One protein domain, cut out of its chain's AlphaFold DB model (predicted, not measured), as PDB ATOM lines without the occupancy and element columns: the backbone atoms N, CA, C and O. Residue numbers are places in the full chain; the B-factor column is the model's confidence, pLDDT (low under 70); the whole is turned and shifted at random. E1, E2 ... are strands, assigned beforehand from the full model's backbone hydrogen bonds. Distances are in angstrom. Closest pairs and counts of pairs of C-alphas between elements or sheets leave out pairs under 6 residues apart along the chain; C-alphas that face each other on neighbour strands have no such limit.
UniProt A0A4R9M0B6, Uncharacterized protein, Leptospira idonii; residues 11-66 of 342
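Overview. This is residues 11 to 66 of the 342 residues of an uncharacterized protein of Leptospira idonii (UniProt A0A4R9M0B6). What is the main picture? A twisted antiparallel sheet of four strands zigzags from E1 to E4, and a long loop, residues 11 to 31, runs out and folds back along its E1 side. What is it made of? The printed part has 56 residues, with no named helix and under half, 23, in four named strands, E1, E2, E3, E4 along the chain and in that order across the sheet: all strand, a meander, each strand the antiparallel neighbour of the one before. How large is it? It is compact, with a radius of gyration of the C-alphas of 10.9 A, and spans 30 by 24 by 17 A.

Arrangement. What does the first stretch pair with? Residues 11 to 12 pair, parallel, with residues 33 to 34 of edge strand E1, residues 32 to 34. How do the strands follow? E1 and E2, residues 40 to 46, form a hairpin at 144 degrees, with N 33 and O 41 2.9 A apart. E2 and E3, residues 51 to 59, form a hairpin at 141 degrees, with N 44 and O 53 2.9 A apart. E3 and edge strand E4, residues 62 to 65, form a hairpin at 142 degrees, with N 56 and O 64 2.8 A apart. How twisted is the sheet? It is only just strongly twisted, its C-alphas up to 4.3 A off the best plane; E1 and E4 are apart.

Along the chain. Where do the strands begin and end? E1 begins at C-alpha 32, (281.007, 125.365, 349.536), and E4 ends at C-alpha 65, (286.190, 123.373, 363.035). How long are they? From first to last C-alpha, E1 measures 7.0 A, E2 18.9 A, E3 23.5 A and E4 10.4 A.

Size, cuts and confidence. How far does it reach? The two C-alphas farthest apart, of Ser 36 and Glu 48, are 31.5 A apart. Are there cuts or long links? The printed part has no cut, and the three links between strands are tight. Where is confidence low? Residues 59 to 62 of this predicted model have pLDDT under 70.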
ATOM      1  N   ILE A  11     283.313 126.316 345.030       84.38
ATOM      2  CA  ILE A  11     284.237 127.393 344.676       84.38
ATOM      3  C   ILE A  11     285.660 126.889 344.941       84.38
ATOM      4  O   ILE A  11     285.952 126.418 346.038       84.38
ATOM      5  N   ARG A  12     286.539 126.944 343.933       84.38
ATOM      6  CA  ARG A  12     287.950 126.562 344.088       84.38
ATOM      7  C   ARG A  12     288.725 127.703 344.747       84.38
ATOM      8  O   ARG A  12     288.624 128.830 344.271       84.38
ATOM      9  N   ILE A  13     289.479 127.389 345.793       86.62
ATOM     10  CA  ILE A  13     290.379 128.308 346.506       86.62
ATOM     11  C   ILE A  13     291.799 127.739 346.492       86.62
ATOM     12  O   ILE A  13     291.962 126.533 346.291       86.62
ATOM     13  N   GLY A  14     292.808 128.597 346.649       76.75
ATOM     14  CA  GLY A  14     294.208 128.169 346.729       76.75
ATOM     15  C   GLY A  14     294.643 127.754 348.136       76.75
ATOM     16  O   GLY A  14     295.590 126.987 348.277       76.75
ATOM     17  N   SER A  15     293.975 128.283 349.164       81.31
ATOM     18  CA  SER A  15     294.144 127.895 350.563       81.31
ATOM     19  C   SER A  15     292.954 128.371 351.397       81.31
ATOM     20  O   SER A  15     292.312 129.377 351.088       81.31
ATOM     21  N   ILE A  16     292.680 127.694 352.512       80.31
ATOM     22  CA  ILE A  16     291.639 128.081 353.478       80.31
ATOM     23  C   ILE A  16     291.869 129.457 354.128       80.31
ATOM     24  O   ILE A  16     290.937 130.039 354.685       80.31
ATOM     25  N   THR A  17     293.092 129.985 354.058       80.31
ATOM     26  CA  THR A  17     293.469 131.317 354.557       80.31
ATOM     27  C   THR A  17     292.925 132.458 353.695       80.31
ATOM     28  O   THR A  17     292.828 133.588 354.167       80.31
ATOM     29  N   GLU A  18     292.504 132.176 352.459       78.69
ATOM     30  CA  GLU A  18     291.899 133.163 351.554       78.69
ATOM     31  C   GLU A  18     290.475 133.559 351.980       78.69
ATOM     32  O   GLU A  18     289.946 134.586 351.548       78.69
ATOM     33  N   ILE A  19     289.841 132.752 352.834       80.00
ATOM     34  CA  ILE A  19     288.471 132.959 353.292       80.00
ATOM     35  C   ILE A  19     288.498 133.625 354.665       80.00
ATOM     36  O   ILE A  19     288.813 132.979 355.657       80.00
ATOM     37  N   ASP A  20     288.104 134.895 354.746       79.19
ATOM     38  CA  ASP A  20     287.948 135.592 356.028       79.19
ATOM     39  C   ASP A  20     286.505 135.444 356.551       79.19
ATOM     40  O   ASP A  20     285.587 136.066 355.999       79.19
ATOM     41  N   PRO A  21     286.269 134.661 357.622       79.56
ATOM     42  CA  PRO A  21     284.934 134.457 358.180       79.56
ATOM     43  C   PRO A  21     284.262 135.746 358.675       79.56
ATOM     44  O   PRO A  21     283.034 135.802 358.736       79.56
ATOM     45  N   ASN A  22     285.028 136.796 358.993       78.38
ATOM     46  CA  ASN A  22     284.482 138.060 359.500       78.38
ATOM     47  C   ASN A  22     283.990 138.996 358.386       78.38
ATOM     48  O   ASN A  22     283.262 139.947 358.665       78.38
ATOM     49  N   LYS A  23     284.386 138.746 357.131       79.75
ATOM     50  CA  LYS A  23     283.986 139.551 355.962       79.75
ATOM     51  C   LYS A  23     282.837 138.933 355.168       79.75
ATOM     52  O   LYS A  23     282.343 139.553 354.227       79.75
ATOM     53  N   LEU A  24     282.420 137.722 355.526       80.38
ATOM     54  CA  LEU A  24     281.362 136.992 354.841       80.38
ATOM     55  C   LEU A  24     279.976 137.378 355.366       80.38
ATOM     56  O   LEU A  24     279.768 137.588 356.559       80.38
ATOM     57  N   SER A  25     279.007 137.442 354.455       76.38
ATOM     58  CA  SER A  25     277.601 137.676 354.789       76.38
ATOM     59  C   SER A  25     276.861 136.359 355.023       76.38
ATOM     60  O   SER A  25     277.169 135.332 354.420       76.38
ATOM     61  N   ILE A  26     275.809 136.393 355.844       78.00
ATOM     62  CA  ILE A  26     274.927 135.247 356.133       78.00
ATOM     63  C   ILE A  26     274.325 134.657 354.843       78.00
ATOM     64  O   ILE A  26     274.126 133.448 354.742       78.00
ATOM     65  N   SER A  27     274.103 135.476 353.809       77.88
ATOM     66  CA  SER A  27     273.614 135.003 352.504       77.88
ATOM     67  C   SER A  27     274.577 134.037 351.797       77.88
ATOM     68  O   SER A  27     274.153 133.261 350.940       77.88
ATOM     69  N   GLN A  28     275.859 134.046 352.169       77.81
ATOM     70  CA  GLN A  28     276.915 133.228 351.571       77.81
ATOM     71  C   GLN A  28     277.123 131.890 352.298       77.81
ATOM     72  O   GLN A  28     277.904 131.072 351.826       77.81
ATOM     73  N   ILE A  29     276.387 131.600 353.382       83.06
ATOM     74  CA  ILE A  29     276.513 130.355 354.174       83.06
ATOM     75  C   ILE A  29     276.330 129.083 353.332       83.06
ATOM     76  O   ILE A  29     276.945 128.056 353.605       83.06
ATOM     77  N   ASN A  30     275.508 129.141 352.282       81.38
ATOM     78  CA  ASN A  30     275.255 127.991 351.410       81.38
ATOM     79  C   ASN A  30     276.402 127.701 350.422       81.38
ATOM     80  O   ASN A  30     276.332 126.719 349.679       81.38
ATOM     81  N   GLN A  31     277.440 128.543 350.383       86.31
ATOM     82  CA  GLN A  31     278.604 128.344 349.526       86.31
ATOM     83  C   GLN A  31     279.515 127.254 350.098       86.31
ATOM     84  O   GLN A  31     279.736 127.153 351.307       86.31
ATOM     85  N   ARG A  32     280.045 126.418 349.204       85.88
ATOM     86  CA  ARG A  32     281.007 125.365 349.536       85.88
ATOM     87  C   ARG A  32     282.314 125.651 348.826       85.88
ATOM     88  O   ARG A  32     282.303 126.072 347.671       85.88
ATOM     89  N   TYR A  33     283.417 125.361 349.496       88.69
ATOM     90  CA  TYR A  33     284.753 125.608 348.977       88.69
ATOM     91  C   TYR A  33     285.526 124.303 348.843       88.69
ATOM     92  O   TYR A  33     285.280 123.340 349.577       88.69
ATOM     93  N   VAL A  34     286.439 124.260 347.881       87.94
ATOM     94  CA  VAL A  34     287.392 123.167 347.711       87.94
ATOM     95  C   VAL A  34     288.780 123.746 347.488       87.94
ATOM     96  O   VAL A  34     288.958 124.628 346.651       87.94
ATOM     97  N   ASP A  35     289.733 123.266 348.268       87.75
ATOM     98  CA  ASP A  35     291.127 123.697 348.215       87.75
ATOM     99  C   ASP A  35     291.924 122.903 347.162       87.75
ATOM    100  O   ASP A  35     291.435 121.887 346.648       87.75
ATOM    101  N   SER A  36     293.148 123.333 346.839       82.94
ATOM    102  CA  SER A  36     294.041 122.669 345.876       82.94
ATOM    103  C   SER A  36     294.334 121.212 346.242       82.94
ATOM    104  O   SER A  36     294.437 120.363 345.359       82.94
ATOM    105  N   ASP A  37     294.354 120.907 347.541       82.06
ATOM    106  CA  ASP A  37     294.540 119.559 348.095       82.06
ATOM    107  C   ASP A  37     293.245 118.725 348.117       82.06
ATOM    108  O   ASP A  37     293.161 117.683 348.768       82.06
ATOM    109  N   ASN A  38     292.196 119.184 347.423       82.00
ATOM    110  CA  ASN A  38     290.876 118.553 347.345       82.00
ATOM    111  C   ASN A  38     290.146 118.442 348.704       82.00
ATOM    112  O   ASN A  38     289.172 117.694 348.847       82.00
ATOM    113  N   ASN A  39     290.578 119.222 349.700       86.19
ATOM    114  CA  ASN A  39     289.880 119.383 350.972       86.19
ATOM    115  C   ASN A  39     288.600 120.200 350.761       86.19
ATOM    116  O   ASN A  39     288.628 121.246 350.115       86.19
ATOM    117  N   ARG A  40     287.472 119.736 351.308       86.19
ATOM    118  CA  ARG A  40     286.167 120.398 351.158       86.19
ATOM    119  C   ARG A  40     285.793 121.151 352.423       86.19
ATOM    120  O   ARG A  40     285.850 120.588 353.515       86.19
ATOM    121  N   TYR A  41     285.318 122.376 352.251       87.88
ATOM    122  CA  TYR A  41     284.911 123.252 353.339       87.88
ATOM    123  C   TYR A  41     283.486 123.756 353.130       87.88
ATOM    124  O   TYR A  41     283.027 123.966 352.003       87.88
ATOM    125  N   ALA A  42     282.775 123.949 354.232       88.00
ATOM    126  CA  ALA A  42     281.485 124.619 354.265       88.00
ATOM    127  C   ALA A  42     281.503 125.724 355.314       88.00
ATOM    128  O   ALA A  42     282.312 125.714 356.241       88.00
ATOM    129  N   LEU A  43     280.591 126.671 355.156       88.06
ATOM    130  CA  LEU A  43     280.369 127.723 356.128       88.06
ATOM    131  C   LEU A  43     279.216 127.319 357.040       88.06
ATOM    132  O   LEU A  43     278.197 126.791 356.591       88.06
ATOM    133  N   ARG A  44     279.368 127.586 358.332       85.25
ATOM    134  CA  ARG A  44     278.310 127.414 359.320       85.25
ATOM    135  C   ARG A  44     278.177 128.690 360.126       85.25
ATOM    136  O   ARG A  44     279.166 129.288 360.520       85.25
ATOM    137  N   PHE A  45     276.945 129.082 360.412       85.25
ATOM    138  CA  PHE A  45     276.696 130.131 361.387       85.25
ATOM    139  C   PHE A  45     276.606 129.530 362.785       85.25
ATOM    140  O   PHE A  45     275.754 128.673 363.047       85.25
ATOM    141  N   ASN A  46     277.481 129.977 363.677       84.06
ATOM    142  CA  ASN A  46     277.393 129.649 365.085       84.06
ATOM    143  C   ASN A  46     276.409 130.619 365.758       84.06
ATOM    144  O   ASN A  46     276.595 131.836 365.743       84.06
ATOM    145  N   LYS A  47     275.327 130.073 366.326       79.81
ATOM    146  CA  LYS A  47     274.262 130.865 366.964       79.81
ATOM    147  C   LYS A  47     274.707 131.506 368.281       79.81
ATOM    148  O   LYS A  47     274.169 132.547 368.642       79.81
ATOM    149  N   GLU A  48     275.672 130.903 368.969       76.31
ATOM    150  CA  GLU A  48     276.164 131.361 370.269       76.31
ATOM    151  C   GLU A  48     277.161 132.510 370.099       76.31
ATOM    152  O   GLU A  48     277.029 133.549 370.741       76.31
ATOM    153  N   THR A  49     278.113 132.372 369.168       80.88
ATOM    154  CA  THR A  49     279.123 133.411 368.888       80.88
ATOM    155  C   THR A  49     278.653 134.455 367.872       80.88
ATOM    156  O   THR A  49     279.297 135.492 367.717       80.88
ATOM    157  N   ARG A  50     277.530 134.197 367.181       77.25
ATOM    158  CA  ARG A  50     276.982 135.000 366.069       77.25
ATOM    159  C   ARG A  50     277.995 135.262 364.949       77.25
ATOM    160  O   ARG A  50     277.918 136.281 364.264       77.25
ATOM    161  N   ARG A  51     278.948 134.348 364.758       82.38
ATOM    162  CA  ARG A  51     279.986 134.431 363.723       82.38
ATOM    163  C   ARG A  51     279.861 133.275 362.740       82.38
ATOM    164  O   ARG A  51     279.323 132.212 363.058       82.38
ATOM    165  N   ILE A  52     280.329 133.516 361.520       85.81
ATOM    166  CA  ILE A  52     280.489 132.466 360.521       85.81
ATOM    167  C   ILE A  52     281.776 131.716 360.856       85.81
ATOM    168  O   ILE A  52     282.814 132.322 361.090       85.81
ATOM    169  N   GLU A  53     281.697 130.396 360.895       86.44
ATOM    170  CA  GLU A  53     282.816 129.494 361.131       86.44
ATOM    171  C   GLU A  53     282.995 128.600 359.908       86.44
ATOM    172  O   GLU A  53     282.024 128.223 359.237       86.44
ATOM    173  N   ILE A  54     284.247 128.261 359.610       87.25
ATOM    174  CA  ILE A  54     284.580 127.387 358.492       87.25
ATOM    175  C   ILE A  54     284.753 125.968 359.025       87.25
ATOM    176  O   ILE A  54     285.554 125.717 359.927       87.25
ATOM    177  N   ILE A  55     283.998 125.031 358.456       87.50
ATOM    178  CA  ILE A  55     284.051 123.617 358.820       87.50
ATOM    179  C   ILE A  55     284.639 122.795 357.676       87.50
ATOM    180  O   ILE A  55     284.238 122.939 356.519       87.50
ATOM    181  N   LYS A  56     285.582 121.907 357.994       85.12
ATOM    182  CA  LYS A  56     286.145 120.933 357.055       85.12
ATOM    183  C   LYS A  56     285.257 119.695 357.014       85.12
ATOM    184  O   LYS A  56     284.947 119.128 358.057       85.12
ATOM    185  N   ILE A  57     284.850 119.263 355.822       83.94
ATOM    186  CA  ILE A  57     284.010 118.077 355.617       83.94
ATOM    187  C   ILE A  57     284.927 116.869 355.420       83.94
ATOM    188  O   ILE A  57     285.603 116.769 354.398       83.94
ATOM    189  N   ILE A  58     284.933 115.951 356.388       77.94
ATOM    190  CA  ILE A  58     285.765 114.736 356.353       77.94
ATOM    191  C   ILE A  58     284.935 113.537 355.862       77.94
ATOM    192  O   ILE A  58     285.441 112.682 355.140       77.94
ATOM    193  N   SER A  59     283.638 113.493 356.194       68.44
ATOM    194  CA  SER A  59     282.681 112.478 355.730       68.44
ATOM    195  C   SER A  59     281.248 113.032 355.734       68.44
ATOM    196  O   SER A  59     281.003 114.137 356.213       68.44
ATOM    197  N   ASN A  60     280.270 112.267 355.237       63.56
ATOM    198  CA  ASN A  60     278.859 112.684 355.152       63.56
ATOM    199  C   ASN A  60     278.217 113.021 356.517       63.56
ATOM    200  O   ASN A  60     277.136 113.603 356.542       63.56
ATOM    201  N   GLN A  61     278.859 112.663 357.637       57.44
ATOM    202  CA  GLN A  61     278.364 112.901 359.000       57.44
ATOM    203  C   GLN A  61     279.420 113.470 359.968       57.44
ATOM    204  O   GLN A  61     279.123 113.627 361.149       57.44
ATOM    205  N   SER A  62     280.633 113.808 359.507       67.19
ATOM    206  CA  SER A  62     281.693 114.350 360.373       67.19
ATOM    207  C   SER A  62     282.342 115.603 359.788       67.19
ATOM    208  O   SER A  62     282.664 115.672 358.596       67.19
ATOM    209  N   TYR A  63     282.528 116.602 360.652       77.56
ATOM    210  CA  TYR A  63     283.191 117.857 360.332       77.56
ATOM    211  C   TYR A  63     284.111 118.302 361.468       77.56
ATOM    212  O   TYR A  63     283.876 117.975 362.629       77.56
ATOM    213  N   GLU A  64     285.139 119.065 361.116       77.75
ATOM    214  CA  GLU A  64     286.105 119.650 362.049       77.75
ATOM    215  C   GLU A  64     286.098 121.177 361.903       77.75
ATOM    216  O   GLU A  64     285.995 121.693 360.788       77.75
ATOM    217  N   ILE A  65     286.158 121.903 363.024       75.38
ATOM    218  CA  ILE A  65     286.190 123.373 363.035       75.38
ATOM    219  C   ILE A  65     287.615 123.821 362.709       75.38
ATOM    220  O   ILE A  65     288.558 123.449 363.405       75.38
ATOM    221  N   VAL A  66     287.776 124.623 361.656       74.62
ATOM    222  CA  VAL A  66     289.092 125.113 361.234       74.62
ATOM    223  C   VAL A  66     289.412 126.404 361.981       74.62
ATOM    224  O   VAL A  66     288.848 127.457 361.688       74.62
TER     225      VAL A  66